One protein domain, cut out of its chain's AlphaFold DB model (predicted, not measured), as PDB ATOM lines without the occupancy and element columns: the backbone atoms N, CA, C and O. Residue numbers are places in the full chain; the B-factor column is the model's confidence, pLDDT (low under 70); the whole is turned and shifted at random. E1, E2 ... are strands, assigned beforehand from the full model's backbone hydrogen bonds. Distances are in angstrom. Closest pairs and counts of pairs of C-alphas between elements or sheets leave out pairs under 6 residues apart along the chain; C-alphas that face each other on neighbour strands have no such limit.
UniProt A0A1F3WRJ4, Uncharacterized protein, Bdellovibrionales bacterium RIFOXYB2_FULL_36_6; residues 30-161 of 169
ATOM      1  N   SER A  30      53.709  84.409 -26.109       95.31
ATOM      2  CA  SER A  30      53.040  85.318 -27.045       95.31
ATOM      3  C   SER A  30      53.985  86.278 -27.788       95.31
ATOM      4  O   SER A  30      53.529  87.005 -28.667       95.31
ATOM      5  N   GLY A  31      55.293  86.230 -27.507       96.06
ATOM      6  CA  GLY A  31      56.344  86.942 -28.242       96.06
ATOM      7  C   GLY A  31      56.827  88.254 -27.616       96.06
ATOM      8  O   GLY A  31      57.813  88.812 -28.090       96.06
ATOM      9  N   GLU A  32      56.182  88.754 -26.561       96.62
ATOM     10  CA  GLU A  32      56.616  89.963 -25.856       96.62
ATOM     11  C   GLU A  32      57.943  89.734 -25.117       96.62
ATOM     12  O   GLU A  32      58.119  88.718 -24.437       96.62
ATOM     13  N   ASN A  33      58.867  90.699 -25.198       97.00
ATOM     14  CA  ASN A  33      60.098  90.666 -24.413       97.00
ATOM     15  C   ASN A  33      59.939  91.406 -23.085       97.00
ATOM     16  O   ASN A  33      59.393  92.508 -23.021       97.00
ATOM     17  N   ILE A  34      60.507  90.815 -22.038       97.56
ATOM     18  CA  ILE A  34      60.681  91.381 -20.704       97.56
ATOM     19  C   ILE A  34      62.178  91.651 -20.543       97.56
ATOM     20  O   ILE A  34      62.986  90.723 -20.515       97.56
ATOM     21  N   ARG A  35      62.558  92.926 -20.475       96.81
ATOM     22  CA  ARG A  35      63.945  93.396 -20.386       96.81
ATOM     23  C   ARG A  35      64.206  93.950 -18.995       96.81
ATOM     24  O   ARG A  35      63.527  94.880 -18.568       96.81
ATOM     25  N   ILE A  36      65.187  93.391 -18.301       94.81
ATOM     26  CA  ILE A  36      65.499  93.709 -16.909       94.81
ATOM     27  C   ILE A  36      66.907  94.294 -16.852       94.81
ATOM     28  O   ILE A  36      67.897  93.600 -17.087       94.81
ATOM     29  N   TRP A  37      66.976  95.579 -16.534       92.25
ATOM     30  CA  TRP A  37      68.210  96.307 -16.273       92.25
ATOM     31  C   TRP A  37      68.455  96.364 -14.772       92.25
ATOM     32  O   TRP A  37      67.513  96.429 -13.986       92.25
ATOM     33  N   PHE A  38      69.716  96.343 -14.372       88.69
ATOM     34  CA  PHE A  38      70.120  96.464 -12.979       88.69
ATOM     35  C   PHE A  38      71.579  96.911 -12.924       88.69
ATOM     36  O   PHE A  38      72.355  96.660 -13.844       88.69
ATOM     37  N   ALA A  39      71.960  97.558 -11.831       83.88
ATOM     38  CA  ALA A  39      73.347  97.802 -11.480       83.88
ATOM     39  C   ALA A  39      73.742  96.878 -10.329       83.88
ATOM     40  O   ALA A  39      72.977  96.696  -9.378       83.88
ATOM     41  N   THR A  40      74.953  96.340 -10.374       78.56
ATOM     42  CA  THR A  40      75.493  95.560  -9.260       78.56
ATOM     43  C   THR A  40      76.195  96.494  -8.283       78.56
ATOM     44  O   THR A  40      77.128  97.206  -8.654       78.56
ATOM     45  N   LYS A  41      75.759  96.490  -7.024       76.25
ATOM     46  CA  LYS A  41      76.497  97.083  -5.905       76.25
ATOM     47  C   LYS A  41      77.188  95.970  -5.132       76.25
ATOM     48  O   LYS A  41      76.606  94.912  -4.893       76.25
ATOM     49  N   HIS A  42      78.414  96.247  -4.711       73.75
ATOM     50  CA  HIS A  42      79.156  95.395  -3.799       73.75
ATOM     51  C   HIS A  42      79.357  96.147  -2.493       73.75
ATOM     52  O   HIS A  42      79.904  97.251  -2.488       73.75
ATOM     53  N   THR A  43      78.910  95.552  -1.397       66.25
ATOM     54  CA  THR A  43      79.095  96.093  -0.052       66.25
ATOM     55  C   THR A  43      79.935  95.117   0.747       66.25
ATOM     56  O   THR A  43      79.689  93.911   0.761       66.25
ATOM     57  N   THR A  44      80.970  95.644   1.396       63.62
ATOM     58  CA  THR A  44      81.765  94.900   2.367       63.62
ATOM     59  C   THR A  44      81.700  95.622   3.704       63.62
ATOM     60  O   THR A  44      81.979  96.816   3.798       63.62
ATOM     61  N   ASN A  45      81.304  94.913   4.755       56.50
ATOM     62  CA  ASN A  45      81.338  95.427   6.119       56.50
ATOM     63  C   ASN A  45      81.936  94.366   7.038       56.50
ATOM     64  O   ASN A  45      81.277  93.383   7.380       56.50
ATOM     65  N   GLY A  46      83.203  94.558   7.415       64.31
ATOM     66  CA  GLY A  46      83.944  93.619   8.252       64.31
ATOM     67  C   GLY A  46      83.939  92.207   7.665       64.31
ATOM     68  O   GLY A  46      84.641  91.924   6.701       64.31
ATOM     69  N   ASN A  47      83.121  91.333   8.251       57.56
ATOM     70  CA  ASN A  47      83.003  89.918   7.902       57.56
ATOM     71  C   ASN A  47      81.936  89.601   6.834       57.56
ATOM     72  O   ASN A  47      81.676  88.433   6.544       57.56
ATOM     73  N   THR A  48      81.294  90.615   6.263       57.09
ATOM     74  CA  THR A  48      80.184  90.451   5.322       57.09
ATOM     75  C   THR A  48      80.571  91.017   3.972       57.09
ATOM     76  O   THR A  48      80.982  92.169   3.895       57.09
ATOM     77  N   ALA A  49      80.463  90.201   2.921       62.69
ATOM     78  CA  ALA A  49      80.534  90.643   1.537       62.69
ATOM     79  C   ALA A  49      79.204  90.301   0.865       62.69
ATOM     80  O   ALA A  49      78.804  89.136   0.833       62.69
ATOM     81  N   GLU A  50      78.523  91.314   0.348       67.31
ATOM     82  CA  GLU A  50      77.219  91.191  -0.292       67.31
ATOM     83  C   GLU A  50      77.337  91.647  -1.742       67.31
ATOM     84  O   GLU A  50      78.124  92.527  -2.105       67.31
ATOM     85  N   SER A  51      76.546  91.010  -2.592       70.69
ATOM     86  CA  SER A  51      76.286  91.499  -3.937       70.69
ATOM     87  C   SER A  51      74.805  91.788  -4.031       70.69
ATOM     88  O   SER A  51      73.974  91.002  -3.576       70.69
ATOM     89  N   ILE A  52      74.503  92.964  -4.554       75.62
ATOM     90  CA  ILE A  52      73.177  93.548  -4.501       75.62
ATOM     91  C   ILE A  52      72.816  93.980  -5.916       75.62
ATOM     92  O   ILE A  52      73.555  94.738  -6.549       75.62
ATOM     93  N   ALA A  53      71.673  93.509  -6.407       80.50
ATOM     94  CA  ALA A  53      71.053  94.061  -7.598       80.50
ATOM     95  C   ALA A  53      70.297  95.334  -7.195       80.50
ATOM     96  O   ALA A  53      69.359  95.317  -6.401       80.50
ATOM     97  N   SER A  54      70.739  96.460  -7.731       82.31
ATOM     98  CA  SER A  54      70.223  97.790  -7.419       82.31
ATOM     99  C   SER A  54      69.706  98.477  -8.671       82.31
ATOM    100  O   SER A  54      70.121  98.144  -9.782       82.31
ATOM    101  N   GLY A  55      68.797  99.440  -8.503       85.81
ATOM    102  CA  GLY A  55      68.219 100.158  -9.642       85.81
ATOM    103  C   GLY A  55      67.564  99.210 -10.649       85.81
ATOM    104  O   GLY A  55      67.755  99.368 -11.852       85.81
ATOM    105  N   VAL A  56      66.853  98.189 -10.155       90.38
ATOM    106  CA  VAL A  56      66.211  97.190 -11.013       90.38
ATOM    107  C   VAL A  56      65.092  97.858 -11.801       90.38
ATOM    108  O   VAL A  56      64.142  98.385 -11.224       90.38
ATOM    109  N   HIS A  57      65.216  97.833 -13.122       93.94
ATOM    110  CA  HIS A  57      64.303  98.481 -14.046       93.94
ATOM    111  C   HIS A  57      63.784  97.478 -15.077       93.94
ATOM    112  O   HIS A  57      64.555  96.904 -15.848       93.94
ATOM    113  N   VAL A  58      62.472  97.251 -15.072       95.62
ATOM    114  CA  VAL A  58      61.797  96.260 -15.917       95.62
ATOM    115  C   VAL A  58      61.013  96.963 -17.019       95.62
ATOM    116  O   VAL A  58      60.118  97.755 -16.741       95.62
ATOM    117  N   VAL A  59      61.320  96.634 -18.271       96.69
ATOM    118  CA  VAL A  59      60.652  97.150 -19.471       96.69
ATOM    119  C   VAL A  59      60.013  95.985 -20.214       96.69
ATOM    120  O   VAL A  59      60.670  94.973 -20.453       96.69
ATOM    121  N   VAL A  60      58.744  96.119 -20.591       96.25
ATOM    122  CA  VAL A  60      57.977  95.052 -21.247       96.25
ATOM    123  C   VAL A  60      57.391  95.561 -22.556       96.25
ATOM    124  O   VAL A  60      56.761  96.619 -22.595       96.25
ATOM    125  N   ASP A  61      57.567  94.793 -23.628       95.06
ATOM    126  CA  ASP A  61      56.962  95.104 -24.923       95.06
ATOM    127  C   ASP A  61      55.428  95.069 -24.827       95.06
ATOM    128  O   ASP A  61      54.839  94.103 -24.348       95.06
ATOM    129  N   GLY A  62      54.769  96.136 -25.284       90.19
ATOM    130  CA  GLY A  62      53.306  96.228 -25.283       90.19
ATOM    131  C   GLY A  62      52.659  96.451 -23.910       90.19
ATOM    132  O   GLY A  62      51.433  96.414 -23.821       90.19
ATOM    133  N   ALA A  63      53.439  96.699 -22.851       93.19
ATOM    134  CA  ALA A  63      52.885  97.108 -21.563       93.19
ATOM    135  C   ALA A  63      52.282  98.521 -21.624       93.19
ATOM    136  O   ALA A  63      52.768  99.411 -22.325       93.19
ATOM    137  N   ILE A  64      51.201  98.712 -20.872       94.50
ATOM    138  CA  ILE A  64      50.384  99.919 -20.831       94.50
ATOM    139  C   ILE A  64      50.520 100.543 -19.435       94.50
ATOM    140  O   ILE A  64      50.129  99.912 -18.444       94.50
ATOM    141  N   PRO A  65      51.028 101.782 -19.333       94.31
ATOM    142  CA  PRO A  65      51.141 102.493 -18.065       94.31
ATOM    143  C   PRO A  65      49.813 102.564 -17.302       94.31
ATOM    144  O   PRO A  65      48.746 102.712 -17.902       94.31
ATOM    145  N   GLY A  66      49.858 102.415 -15.978       91.25
ATOM    146  CA  GLY A  66      48.666 102.419 -15.117       91.25
ATOM    147  C   GLY A  66      47.803 101.152 -15.173       91.25
ATOM    148  O   GLY A  66      46.958 100.935 -14.307       91.25
ATOM    149  N   THR A  67      48.009 100.295 -16.176       93.31
ATOM    150  CA  THR A  67      47.215  99.074 -16.378       93.31
ATOM    151  C   THR A  67      48.047  97.822 -16.150       93.31
ATOM    152  O   THR A  67      47.587  96.891 -15.486       93.31
ATOM    153  N   SER A  68      49.264  97.784 -16.690       95.31
ATOM    154  CA  SER A  68      50.128  96.619 -16.554       95.31
ATOM    155  C   SER A  68      50.702  96.499 -15.143       95.31
ATOM    156  O   SER A  68      50.989  97.497 -14.474       95.31
ATOM    157  N   ARG A  69      50.903  95.257 -14.703       95.62
ATOM    158  CA  ARG A  69      51.500  94.913 -13.411       95.62
ATOM    159  C   ARG A  69      52.775  94.113 -13.610       95.62
ATOM    160  O   ARG A  69      52.807  93.171 -14.402       95.62
ATOM    161  N   ILE A  70      53.804  94.485 -12.856       95.88
ATOM    162  CA  ILE A  70      55.071  93.766 -12.771       95.88
ATOM    163  C   ILE A  70      55.201  93.238 -11.352       95.88
ATOM    164  O   ILE A  70      55.215  94.011 -10.395       95.88
ATOM    165  N   VAL A  71      55.304  91.920 -11.219       95.81
ATOM    166  CA  VAL A  71      55.531  91.258  -9.939       95.81
ATOM    167  C   VAL A  71      56.907  90.622  -9.972       95.81
ATOM    168  O   VAL A  71      57.129  89.656 -10.698       95.81
ATOM    169  N   LEU A  72      57.838  91.167  -9.196       94.38
ATOM    170  CA  LEU A  72      59.167  90.598  -9.030       94.38
ATOM    171  C   LEU A  72      59.238  89.845  -7.704       94.38
ATOM    172  O   LEU A  72      58.903  90.389  -6.656       94.38
ATOM    173  N   ILE A  73      59.703  88.605  -7.748       91.75
ATOM    174  CA  ILE A  73      59.827  87.732  -6.587       91.75
ATOM    175  C   ILE A  73      61.304  87.394  -6.417       91.75
ATOM    176  O   ILE A  73      61.911  86.769  -7.289       91.75
ATOM    177  N   ASN A  74      61.878  87.804  -5.293       87.19
ATOM    178  CA  ASN A  74      63.205  87.384  -4.875       87.19
ATOM    179  C   ASN A  74      63.048  86.193  -3.929       87.19
ATOM    180  O   ASN A  74      62.504  86.351  -2.836       87.19
ATOM    181  N   ASN A  75      63.480  85.011  -4.364       83.94
ATOM    182  CA  ASN A  75      63.487  83.812  -3.537       83.94
ATOM    183  C   ASN A  75      64.921  83.565  -3.090       83.94
ATOM    184  O   ASN A  75      65.797  83.387  -3.935       83.94
ATOM    185  N   CYS A  76      65.150  83.529  -1.787       76.06
ATOM    186  CA  CYS A  76      66.466  83.323  -1.208       76.06
ATOM    187  C   CYS A  76      66.352  82.254  -0.130       76.06
ATOM    188  O   CYS A  76      65.591  82.401   0.818       76.06
ATOM    189  N   VAL A  77      67.093  81.157  -0.273       70.38
ATOM    190  CA  VAL A  77      67.159  80.132   0.775       70.38
ATOM    191  C   VAL A  77      68.494  80.287   1.495       70.38
ATOM    192  O   VAL A  77      69.534  80.021   0.879       70.38
ATOM    193  N   PRO A  78      68.499  80.735   2.763       63.31
ATOM    194  CA  PRO A  78      69.723  80.780   3.542       63.31
ATOM    195  C   PRO A  78      70.198  79.351   3.817       63.31
ATOM    196  O   PRO A  78      69.403  78.460   4.114       63.31
ATOM    197  N   SER A  79      71.505  79.108   3.732       59.19
ATOM    198  CA  SER A  79      72.082  77.794   4.061       59.19
ATOM    199  C   SER A  79      72.208  77.541   5.567       59.19
ATOM    200  O   SER A  79      72.553  76.429   5.963       59.19
ATOM    201  N   ASN A  80      71.898  78.527   6.418       54.44
ATOM    202  CA  ASN A  80      71.755  78.332   7.858       54.44
ATOM    203  C   ASN A  80      70.693  79.272   8.471       54.44
ATOM    204  O   ASN A  80      70.475  80.383   7.993       54.44
ATOM    205  N   GLU A  81      70.053  78.839   9.561       47.28
ATOM    206  CA  GLU A  81      68.975  79.578  10.255       47.28
ATOM    207  C   GLU A  81      69.432  80.900  10.902       47.28
ATOM    208  O   GLU A  81      68.609  81.745  11.246       47.28
ATOM    209  N   TRP A  82      70.745  81.102  11.059       47.94
ATOM    210  CA  TRP A  82      71.329  82.298  11.675       47.94
ATOM    211  C   TRP A  82      71.411  83.493  10.713       47.94
ATOM    212  O   TRP A  82      71.734  84.602  11.137       47.94
ATOM    213  N   THR A  83      71.104  83.283   9.431       51.03
ATOM    214  CA  THR A  83      71.088  84.311   8.382       51.03
ATOM    215  C   THR A  83      69.640  84.667   8.040       51.03
ATOM    216  O   THR A  83      68.996  84.074   7.182       51.03
ATOM    217  N   SER A  84      69.090  85.605   8.809       49.50
ATOM    218  CA  SER A  84      67.664  85.941   8.882       49.50
ATOM    219  C   SER A  84      67.175  86.852   7.746       49.50
ATOM    220  O   SER A  84      66.591  87.904   8.019       49.50
ATOM    221  N   GLU A  85      67.410  86.496   6.482       55.06
ATOM    222  CA  GLU A  85      66.626  87.105   5.402       55.06
ATOM    223  C   GLU A  85      65.300  86.361   5.208       55.06
ATOM    224  O   GLU A  85      65.238  85.138   5.369       55.06
ATOM    225  N   PRO A  86      64.219  87.088   4.881       58.47
ATOM    226  CA  PRO A  86      62.968  86.461   4.493       58.47
ATOM    227  C   PRO A  86      63.205  85.554   3.283       58.47
ATOM    228  O   PRO A  86      63.821  85.957   2.297       58.47
ATOM    229  N   SER A  87      62.675  84.330   3.340       70.19
ATOM    230  CA  SER A  87      62.864  83.337   2.274       70.19
ATOM    231  C   SER A  87      62.296  83.792   0.926       70.19
ATOM    232  O   SER A  87      62.699  83.314  -0.138       70.19
ATOM    233  N   GLN A  88      61.353  84.733   0.979       82.44
ATOM    234  CA  GLN A  88      60.707  85.316  -0.175       82.44
ATOM    235  C   GLN A  88      60.332  86.780   0.074       82.44
ATOM    236  O   GLN A  88      59.690  87.120   1.076       82.44
ATOM    237  N   ILE A  89      60.672  87.627  -0.898       84.94
ATOM    238  CA  ILE A  89      60.238  89.024  -0.985       84.94
ATOM    239  C   ILE A  89      59.538  89.225  -2.328       84.94
ATOM    240  O   ILE A  89      60.102  88.905  -3.375       84.94
ATOM    241  N   ILE A  90      58.322  89.764  -2.305       90.38
ATOM    242  CA  ILE A  90      57.510  90.033  -3.495       90.38
ATOM    243  C   ILE A  90      57.327  91.541  -3.637       90.38
ATOM    244  O   ILE A  90      56.772  92.189  -2.751       90.38
ATOM    245  N   TYR A  91      57.731  92.085  -4.778       92.38
ATOM    246  CA  TYR A  91      57.502  93.464  -5.186       92.38
ATOM    247  C   TYR A  91      56.408  93.480  -6.249       92.38
ATOM    248  O   TYR A  91      56.627  93.017  -7.366       92.38
ATOM    249  N   ASN A  92      55.229  94.001  -5.913       93.88
ATOM    250  CA  ASN A  92      54.123  94.174  -6.849       93.88
ATOM    251  C   ASN A  92      54.012  95.649  -7.246       93.88
ATOM    252  O   ASN A  92      53.680  96.501  -6.419       93.88
ATOM    253  N   CYS A  93      54.325  95.939  -8.502       93.44
ATOM    254  CA  CYS A  93      54.542  97.281  -9.015       93.44
ATOM    255  C   CYS A  93      53.595  97.587 -10.184       93.44
ATOM    256  O   CYS A  93      53.268  96.720 -11.001       93.44
ATOM    257  N   GLU A  94      53.188  98.848 -10.294       94.88
ATOM    258  CA  GLU A  94      52.542  99.369 -11.498       94.88
ATOM    259  C   GLU A  94      53.570  99.679 -12.585       94.88
ATOM    260  O   GLU A  94      54.668 100.152 -12.288       94.88
ATOM    261  N   TYR A  95      53.197  99.451 -13.843       94.00
ATOM    262  CA  TYR A  95      54.009  99.862 -14.981       94.00
ATOM    263  C   TYR A  95      53.852 101.359 -15.282       94.00
ATOM    264  O   TYR A  95      52.730 101.866 -15.311       94.00
ATOM    265  N   ASN A  96      54.963 102.051 -15.558       94.12
ATOM    266  CA  ASN A  96      54.999 103.471 -15.931       94.12
ATOM    267  C   ASN A  96      55.468 103.672 -17.383       94.12
ATOM    268  O   ASN A  96      55.803 102.721 -18.084       94.12
ATOM    269  N   ASN A  97      55.475 104.925 -17.853       90.12
ATOM    270  CA  ASN A  97      55.787 105.279 -19.247       90.12
ATOM    271  C   ASN A  97      57.165 104.795 -19.732       90.12
ATOM    272  O   ASN A  97      57.324 104.516 -20.918       90.12
ATOM    273  N   ASP A  98      58.153 104.711 -18.845       90.69
ATOM    274  CA  ASP A  98      59.530 104.312 -19.145       90.69
ATOM    275  C   ASP A  98      59.861 102.874 -18.721       90.69
ATOM    276  O   ASP A  98      60.941 102.385 -19.046       90.69
ATOM    277  N   GLY A  99      58.928 102.180 -18.067       93.62
ATOM    278  CA  GLY A  99      59.154 100.886 -17.436       93.62
ATOM    279  C   GLY A  99      58.737 100.891 -15.971       93.62
ATOM    280  O   GLY A  99      57.921 101.693 -15.522       93.62
ATOM    281  N   THR A 100      59.261  99.938 -15.211       94.69
ATOM    282  CA  THR A 100      58.997  99.797 -13.778       94.69
ATOM    283  C   THR A 100      60.302  99.762 -13.013       94.69
ATOM    284  O   THR A 100      61.075  98.815 -13.139       94.69
ATOM    285  N   TRP A 101      60.530 100.772 -12.181       92.62
ATOM    286  CA  TRP A 101      61.624 100.784 -11.217       92.62
ATOM    287  C   TRP A 101      61.203 100.016  -9.968       92.62
ATOM    288  O   TRP A 101      60.396 100.512  -9.181       92.62
ATOM    289  N   VAL A 102      61.737  98.809  -9.801       91.19
ATOM    290  CA  VAL A 102      61.345  97.886  -8.736       91.19
ATOM    291  C   VAL A 102      62.088  98.226  -7.448       91.19
ATOM    292  O   VAL A 102      63.289  97.998  -7.335       91.19
ATOM    293  N   ASN A 103      61.362  98.791  -6.484       86.69
ATOM    294  CA  ASN A 103      61.828  99.093  -5.131       86.69
ATOM    295  C   ASN A 103      60.620  99.303  -4.196       86.69
ATOM    296  O   ASN A 103      59.485  99.440  -4.653       86.69
ATOM    297  N   GLN A 104      60.856  99.384  -2.887       81.56
ATOM    298  CA  GLN A 104      59.795  99.570  -1.884       81.56
ATOM    299  C   GLN A 104      59.010 100.892  -1.987       81.56
ATOM    300  O   GLN A 104      57.906 100.980  -1.459       81.56
ATOM    301  N   LYS A 105      59.553 101.932  -2.633       84.50
ATOM    302  CA  LYS A 105      58.868 103.230  -2.787       84.50
ATOM    303  C   LYS A 105      57.836 103.193  -3.909       84.50
ATOM    304  O   LYS A 105      56.814 103.863  -3.821       84.50
ATOM    305  N   ASN A 106      58.115 102.413  -4.948       86.06
ATOM    306  CA  ASN A 106      57.285 102.317  -6.146       86.06
ATOM    307  C   ASN A 106      56.347 101.104  -6.133       86.06
ATOM    308  O   ASN A 106      55.445 101.017  -6.965       86.06
ATOM    309  N   CYS A 107      56.573 100.150  -5.228       89.94
ATOM    310  CA  CYS A 107      55.904  98.857  -5.238       89.94
ATOM    311  C   CYS A 107      55.290  98.529  -3.880       89.94
ATOM    312  O   CYS A 107      55.863  98.817  -2.831       89.94
ATOM    313  N   SER A 108      54.162  97.823  -3.903       90.06
ATOM    314  CA  SER A 108      53.672  97.127  -2.717       90.06
ATOM    315  C   SER A 108      54.596  95.945  -2.431       90.06
ATOM    316  O   SER A 108      54.732  95.057  -3.276       90.06
ATOM    317  N   VAL A 109      55.200  95.909  -1.244       87.00
ATOM    318  CA  VAL A 109      56.133  94.848  -0.842       87.00
ATOM    319  C   VAL A 109      55.446  93.868   0.103       87.00
ATOM    320  O   VAL A 109      54.844  94.272   1.096       87.00
ATOM    321  N   GLN A 110      55.539  92.575  -0.199       86.25
ATOM    322  CA  GLN A 110      55.133  91.494   0.696       86.25
ATOM    323  C   GLN A 110      56.366  90.688   1.088       86.25
ATOM    324  O   GLN A 110      57.185  90.335   0.240       86.25
ATOM    325  N   VAL A 111      56.490  90.400   2.379       78.25
ATOM    326  CA  VAL A 111      57.658  89.735   2.954       78.25
ATOM    327  C   VAL A 111      57.174  88.553   3.776       78.25
ATOM    328  O   VAL A 111      56.339  88.724   4.666       78.25
ATOM    329  N   GLN A 112      57.683  87.354   3.501       68.38
ATOM    330  CA  GLN A 112      57.427  86.203   4.364       68.38
ATOM    331  C   GLN A 112      58.519  86.089   5.431       68.38
ATOM    332  O   GLN A 112      59.691  85.925   5.110       68.38
ATOM    333  N   GLY A 113      58.133  86.140   6.709       53.16
ATOM    334  CA  GLY A 113      59.006  85.773   7.832       53.16
ATOM    335  C   GLY A 113      59.797  86.899   8.510       53.16
ATOM    336  O   GLY A 113      60.400  86.633   9.544       53.16
ATOM    337  N   ALA A 114      59.776  88.145   8.016       53.38
ATOM    338  CA  ALA A 114      60.435  89.280   8.680       53.38
ATOM    339  C   ALA A 114      59.927  90.647   8.180       53.38
ATOM    340  O   ALA A 114      59.195  90.735   7.198       53.38
ATOM    341  N   THR A 115      60.348  91.728   8.850       48.84
ATOM    342  CA  THR A 115      60.245  93.100   8.319       48.84
ATOM    343  C   THR A 115      61.464  93.356   7.429       48.84
ATOM    344  O   THR A 115      62.586  93.268   7.917       48.84
ATOM    345  N   TYR A 116      61.266  93.662   6.145       54.47
ATOM    346  CA  TYR A 116      62.343  94.015   5.210       54.47
ATOM    347  C   TYR A 116      62.148  95.456   4.739       54.47
ATOM    348  O   TYR A 116      61.066  95.810   4.274       54.47
ATOM    349  N   ILE A 117      63.183  96.285   4.887       53.12
ATOM    350  CA  ILE A 117      63.190  97.688   4.460       53.12
ATOM    351  C   ILE A 117      64.475  97.906   3.662       53.12
ATOM    352  O   ILE A 117      65.536  98.144   4.234       53.12
ATOM    353  N   SER A 118      64.390  97.801   2.339       63.84
ATOM    354  CA  SER A 118      65.484  98.156   1.433       63.84
ATOM    355  C   SER A 118      64.927  98.613   0.089       63.84
ATOM    356  O   SER A 118      63.931  98.081  -0.404       63.84
ATOM    357  N   ASP A 119      65.582  99.611  -0.504       68.00
ATOM    358  CA  ASP A 119      65.329 100.034  -1.886       68.00
ATOM    359  C   ASP A 119      66.006  99.091  -2.903       68.00
ATOM    360  O   ASP A 119      65.694  99.152  -4.091       68.00
ATOM    361  N   ASP A 120      66.925  98.235  -2.446       71.44
ATOM    362  CA  ASP A 120      67.724  97.341  -3.279       71.44
ATOM    363  C   ASP A 120      67.311  95.858  -3.109       71.44
ATOM    364  O   ASP A 120      66.732  95.457  -2.092       71.44
ATOM    365  N   ILE A 121      67.648  95.021  -4.101       74.62
ATOM    366  CA  ILE A 121      67.402  93.571  -4.099       74.62
ATOM    367  C   ILE A 121      68.700  92.841  -3.761       74.62
ATOM    368  O   ILE A 121      69.630  92.780  -4.567       74.62
ATOM    369  N   VAL A 122      68.765  92.271  -2.562       69.50
ATOM    370  CA  VAL A 122      69.937  91.524  -2.094       69.50
ATOM    371  C   VAL A 122      69.978  90.147  -2.759       69.50
ATOM    372  O   VAL A 122      68.963  89.453  -2.848       69.50
ATOM    373  N   THR A 123      71.153  89.760  -3.267       61.69
ATOM    374  CA  THR A 123      71.332  88.510  -4.020       61.69
ATOM    375  C   THR A 123      72.440  87.602  -3.464       61.69
ATOM    376  O   THR A 123      72.648  86.519  -4.013       61.69
ATOM    377  N   ARG A 124      73.129  87.981  -2.366       58.25
ATOM    378  CA  ARG A 124      74.154  87.162  -1.670       58.25
ATOM    379  C   ARG A 124      74.389  87.587  -0.204       58.25
ATOM    380  O   ARG A 124      74.321  88.777   0.079       58.25
ATOM    381  N   TRP A 125      74.774  86.642   0.673       57.75
ATOM    382  CA  TRP A 125      75.175  86.864   2.084       57.75
ATOM    383  C   TRP A 125      76.593  86.344   2.461       57.75
ATOM    384  O   TRP A 125      77.239  85.630   1.693       57.75
ATOM    385  N   ALA A 126      77.047  86.775   3.650       46.62
ATOM    386  CA  ALA A 126      78.400  86.915   4.230       46.62
ATOM    387  C   ALA A 126      79.304  85.679   4.492       46.62
ATOM    388  O   ALA A 126      78.847  84.557   4.693       46.62
ATOM    389  N   ASN A 127      80.609  85.957   4.676       48.78
ATOM    390  CA  ASN A 127      81.738  85.031   4.913       48.78
ATOM    391  C   ASN A 127      81.725  84.201   6.217       48.78
ATOM    392  O   ASN A 127      82.629  83.387   6.388       48.78
ATOM    393  N   HIS A 128      80.747  84.340   7.122       46.25
ATOM    394  CA  HIS A 128      80.658  83.504   8.341       46.25
ATOM    395  C   HIS A 128      79.473  82.538   8.327       46.25
ATOM    396  O   HIS A 128      78.783  82.352   9.326       46.25
ATOM    397  N   GLY A 129      79.294  81.864   7.192       46.97
ATOM    398  CA  GLY A 129      78.770  80.501   7.215       46.97
ATOM    399  C   GLY A 129      77.525  80.224   6.393       46.97
ATOM    400  O   GLY A 129      76.967  79.141   6.569       46.97
ATOM    401  N   GLY A 130      77.081  81.126   5.514       52.78
ATOM    402  CA  GLY A 130      75.941  80.804   4.663       52.78
ATOM    403  C   GLY A 130      76.002  81.363   3.247       52.78
ATOM    404  O   GLY A 130      75.767  82.548   3.032       52.78
ATOM    405  N   GLU A 131      76.224  80.492   2.259       54.72
ATOM    406  CA  GLU A 131      75.846  80.788   0.878       54.72
ATOM    407  C   GLU A 131      74.316  80.870   0.809       54.72
ATOM    408  O   GLU A 131      73.618  79.908   1.133       54.72
ATOM    409  N   THR A 132      73.778  82.026   0.431       60.81
ATOM    410  CA  THR A 132      72.347  82.150   0.144       60.81
ATOM    411  C   THR A 132      72.162  81.944  -1.346       60.81
ATOM    412  O   THR A 132      72.622  82.749  -2.155       60.81
ATOM    413  N   ASN A 133      71.509  80.843  -1.708       66.94
ATOM    414  CA  ASN A 133      71.148  80.582  -3.091       66.94
ATOM    415  C   ASN A 133      69.874  81.363  -3.401       66.94
ATOM    416  O   ASN A 133      68.774  80.939  -3.042       66.94
ATOM    417  N   CYS A 134      70.038  82.513  -4.052       75.44
ATOM    418  CA  CYS A 134      68.920  83.308  -4.530       75.44
ATOM    419  C   CYS A 134      68.608  83.000  -5.999       75.44
ATOM    420  O   CYS A 134      69.503  82.832  -6.832       75.44
ATOM    421  N   TYR A 135      67.324  82.970  -6.334       83.06
ATOM    422  CA  TYR A 135      66.844  83.018  -7.710       83.06
ATOM    423  C   TYR A 135      65.659  83.969  -7.798       83.06
ATOM    424  O   TYR A 135      64.900  84.155  -6.842       83.06
ATOM    425  N   GLN A 136      65.504  84.583  -8.962       89.38
ATOM    426  CA  GLN A 136      64.476  85.581  -9.179       89.38
ATOM    427  C   GLN A 136      63.407  85.043 -10.109       89.38
ATOM    428  O   GLN A 136      63.662  84.238 -11.007       89.38
ATOM    429  N   GLN A 137      62.189  85.506  -9.876       94.81
ATOM    430  CA  GLN A 137      61.077  85.306 -10.783       94.81
ATOM    431  C   GLN A 137      60.467  86.651 -11.117       94.81
ATOM    432  O   GLN A 137      60.358  87.515 -10.249       94.81
ATOM    433  N   VAL A 138      60.033  86.818 -12.358       96.50
ATOM    434  CA  VAL A 138      59.166  87.929 -12.740       96.50
ATOM    435  C   VAL A 138      57.874  87.373 -13.314       96.50
ATOM    436  O   VAL A 138      57.901  86.444 -14.115       96.50
ATOM    437  N   ALA A 139      56.747  87.931 -12.899       97.00
ATOM    438  CA  ALA A 139      55.452  87.716 -13.519       97.00
ATOM    439  C   ALA A 139      54.939  89.053 -14.042       97.00
ATOM    440  O   ALA A 139      55.066  90.092 -13.389       97.00
ATOM    441  N   VAL A 140      54.379  89.029 -15.245       96.88
ATOM    442  CA  VAL A 140      53.969  90.236 -15.955       96.88
ATOM    443  C   VAL A 140      52.538  90.076 -16.414       96.88
ATOM    444  O   VAL A 140      52.195  89.104 -17.086       96.88
ATOM    445  N   SER A 141      51.725  91.067 -16.086       96.44
ATOM    446  CA  SER A 141      50.356  91.191 -16.555       96.44
ATOM    447  C   SER A 141      50.265  92.455 -17.414       96.44
ATOM    448  O   SER A 141      50.258  93.557 -16.870       96.44
ATOM    449  N   PRO A 142      50.260  92.357 -18.759       90.25
ATOM    450  CA  PRO A 142      50.120  93.530 -19.620       90.25
ATOM    451  C   PRO A 142      48.748  94.198 -19.458       90.25
ATOM    452  O   PRO A 142      48.623  95.412 -19.601       90.25
ATOM    453  N   THR A 143      47.724  93.419 -19.106       88.00
ATOM    454  CA  THR A 143      46.387  93.893 -18.729       88.00
ATOM    455  C   THR A 143      45.879  93.111 -17.520       88.00
ATOM    456  O   THR A 143      46.335  91.990 -17.301       88.00
ATOM    457  N   PHE A 144      44.927  93.677 -16.765       77.50
ATOM    458  CA  PHE A 144      44.458  93.176 -15.458       77.50
ATOM    459  C   PHE A 144      44.168  91.659 -15.394       77.50
ATOM    460  O   PHE A 144      44.452  91.041 -14.375       77.50
ATOM    461  N   ASP A 145      43.714  91.045 -16.493       81.62
ATOM    462  CA  ASP A 145      43.346  89.619 -16.548       81.62
ATOM    463  C   ASP A 145      44.234  88.761 -17.464       81.62
ATOM    464  O   ASP A 145      43.967  87.575 -17.671       81.62
ATOM    465  N   ARG A 146      45.294  89.329 -18.049       91.06
ATOM    466  CA  ARG A 146      46.202  88.597 -18.940       91.06
ATOM    467  C   ARG A 146      47.583  88.539 -18.319       91.06
ATOM    468  O   ARG A 146      48.272  89.549 -18.282       91.06
ATOM    469  N   TRP A 147      48.008  87.348 -17.915       96.25
ATOM    470  CA  TRP A 147      49.380  87.081 -17.490       96.25
ATOM    471  C   TRP A 147      50.186  86.494 -18.646       96.25
ATOM    472  O   TRP A 147      49.716  85.593 -19.344       96.25
ATOM    473  N   LEU A 148      51.399  87.007 -18.853       97.12
ATOM    474  CA  LEU A 148      52.344  86.409 -19.791       97.12
ATOM    475  C   LEU A 148      52.706  84.994 -19.327       97.12
ATOM    476  O   LEU A 148      52.653  84.682 -18.138       97.12
ATOM    477  N   VAL A 149      53.036  84.130 -20.282       97.69
ATOM    478  CA  VAL A 149      53.375  82.724 -20.033       97.69
ATOM    479  C   VAL A 149      54.800  82.479 -20.498       97.69
ATOM    480  O   VAL A 149      55.153  82.838 -21.622       97.69
ATOM    481  N   ASP A 150      55.604  81.868 -19.639       95.94
ATOM    482  CA  ASP A 150      56.937  81.385 -19.965       95.94
ATOM    483  C   ASP A 150      56.827  80.182 -20.920       95.94
ATOM    484  O   ASP A 150      56.214  79.171 -20.557       95.94
ATOM    485  N   PRO A 151      57.399  80.252 -22.138       94.31
ATOM    486  CA  PRO A 151      57.322  79.161 -23.106       94.31
ATOM    487  C   PRO A 151      58.060  77.894 -22.654       94.31
ATOM    488  O   PRO A 151      57.789  76.822 -23.190       94.31
ATOM    489  N   VAL A 152      58.988  77.994 -21.696       93.19
ATOM    490  CA  VAL A 152      59.769  76.856 -21.196       93.19
ATOM    491  C   VAL A 152      59.004  76.106 -20.110       93.19
ATOM    492  O   VAL A 152      58.853  74.889 -20.188       93.19
ATOM    493  N   SER A 153      58.526  76.817 -19.086       93.50
ATOM    494  CA  SER A 153      57.856  76.194 -17.936       93.50
ATOM    495  C   SER A 153      56.337  76.063 -18.090       93.50
ATOM    496  O   SER A 153      55.714  75.297 -17.353       93.50
ATOM    497  N   GLY A 154      55.722  76.818 -19.006       94.62
ATOM    498  CA  GLY A 154      54.266  76.942 -19.123       94.62
ATOM    499  C   GLY A 154      53.614  77.696 -17.958       94.62
ATOM    500  O   GLY A 154      52.391  77.681 -17.836       94.62
ATOM    501  N   GLN A 155      54.408  78.326 -17.089       96.44
ATOM    502  CA  GLN A 155      53.944  79.076 -15.919       96.44
ATOM    503  C   GLN A 155      53.950  80.587 -16.187       96.44
ATOM    504  O   GLN A 155      54.544  81.059 -17.152       96.44
ATOM    505  N   HIS A 156      53.325  81.369 -15.305       96.31
ATOM    506  CA  HIS A 156      53.352  82.839 -15.381       96.31
ATOM    507  C   HIS A 156      54.629  83.472 -14.815       96.31
ATOM    508  O   HIS A 156      54.905  84.646 -15.063       96.31
ATOM    509  N   ASN A 157      55.411  82.694 -14.065       95.50
ATOM    510  CA  ASN A 157      56.635  83.149 -13.423       95.50
ATOM    511  C   ASN A 157      57.840  82.771 -14.285       95.50
ATOM    512  O   ASN A 157      58.195  81.598 -14.393       95.50
ATOM    513  N   PHE A 158      58.506  83.777 -14.839       97.19
ATOM    514  CA  PHE A 158      59.733  83.611 -15.599       97.19
ATOM    515  C   PHE A 158      60.915  83.561 -14.635       97.19
ATOM    516  O   PHE A 158      61.199  84.547 -13.953       97.19
ATOM    517  N   ASN A 159      61.600  82.420 -14.566       93.31
ATOM    518  CA  ASN A 159      62.784  82.263 -13.721       93.31
ATOM    519  C   ASN A 159      64.005  82.926 -14.368       93.31
ATOM    520  O   ASN A 159      64.281  82.715 -15.547       93.31
ATOM    521  N   PHE A 160      64.779  83.664 -13.580       89.81
ATOM    522  CA  PHE A 160      66.062  84.216 -13.999       89.81
ATOM    523  C   PHE A 160      67.011  84.371 -12.805       89.81
ATOM    524  O   PHE A 160      66.649  84.138 -11.649       89.81
ATOM    525  N   ARG A 161      68.263  84.732 -13.090       83.88
ATOM    526  CA  ARG A 161      69.255  85.077 -12.071       83.88
ATOM    527  C   ARG A 161      69.932  86.376 -12.452       83.88
ATOM    528  O   ARG A 161      70.323  86.537 -13.608       83.88
TER     529      ARG A 161
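Overview. This is residues 30 to 161 of the 169 residues of an uncharacterized protein of Bdellovibrionales bacterium RIFOXYB2_FULL_36_6 (UniProt A0A1F3WRJ4). A long two-stranded hairpin, E1 and E2, lies over one face of a twisted five-stranded sheet, making a loose, uneven sandwich. Two link stretches widen the hairpin's layer: residues 100 to 101 and residues 121 to 122 each pair briefly, antiparallel, with E2. The printed part has 132 residues, with no named helix and seven named strands, E1 to E7 along the chain; the class is all strand, although under half of the residues, 63, are in named elements. The larger sheet runs E5, E4, E3, E6, E7, all antiparallel, and E1 and E2 form a separate antiparallel sheet of two strands. The whole is compact, with a radius of gyration of the C-alphas of 15.4 A, and elongated, spanning 45 by 28 by 23 A.

Arrangement. E1, residues 33 to 45, and E2, residues 48 to 60, form an antiparallel hairpin at 161 degrees; N 35 and O 59 are 2.8 A apart, within hydrogen-bond range. The closest C-alphas of E2 and E3, residues 69 to 78, are those of Val 58 and Ile 70, 7.8 A apart. E3 and E4, residues 88 to 94, form a hairpin at 167 degrees, with N 72 and O 91 at 2.9 A. E4 and E5, residues 107 to 112, form another at 164 degrees, with N 90 and O 110 at 2.8 A. E3, E4 and E5 are a meander, each strand the antiparallel neighbour of the one before. E6, residues 132 to 141, is the antiparallel neighbour of E3 at 166 degrees, with N 73 and O 137 at 2.8 A; E3 to E6 are a Greek key, a meander whose following strand pairs back with its first. E6 is only just apart from E1, closest 8.3 A, and from E2, closest 8.2 A. E7, residues 157 to 160, forms a hairpin with E6 at 138 degrees, with N 138 and O 158 at 3.0 A. E5 and E7 are the edge strands.

Along the chain. E1 begins at C-alpha 33 (60.098, 90.666, -24.413) and is 37.5 A long; E2 is 34.9 A. E3 measures 28.6 A, E4 19.8 A, E5 16.0 A and E6 29.1 A. E7, 9.5 A long, ends at C-alpha 160 (66.062, 84.216, -13.999).

Size, cuts and confidence. The C-alphas farthest apart, those of Gly 46 and Asp 145, are 47.7 A apart. The printed part has no cut. The links E4 to E5, E5 to E6 and E6 to E7 are long, with 12, 19 and 15 residues. The mean pLDDT of the printed part is 80.5; residues 43 to 50, 78 to 86, 112 to 119 and 122 to 133 are under 70.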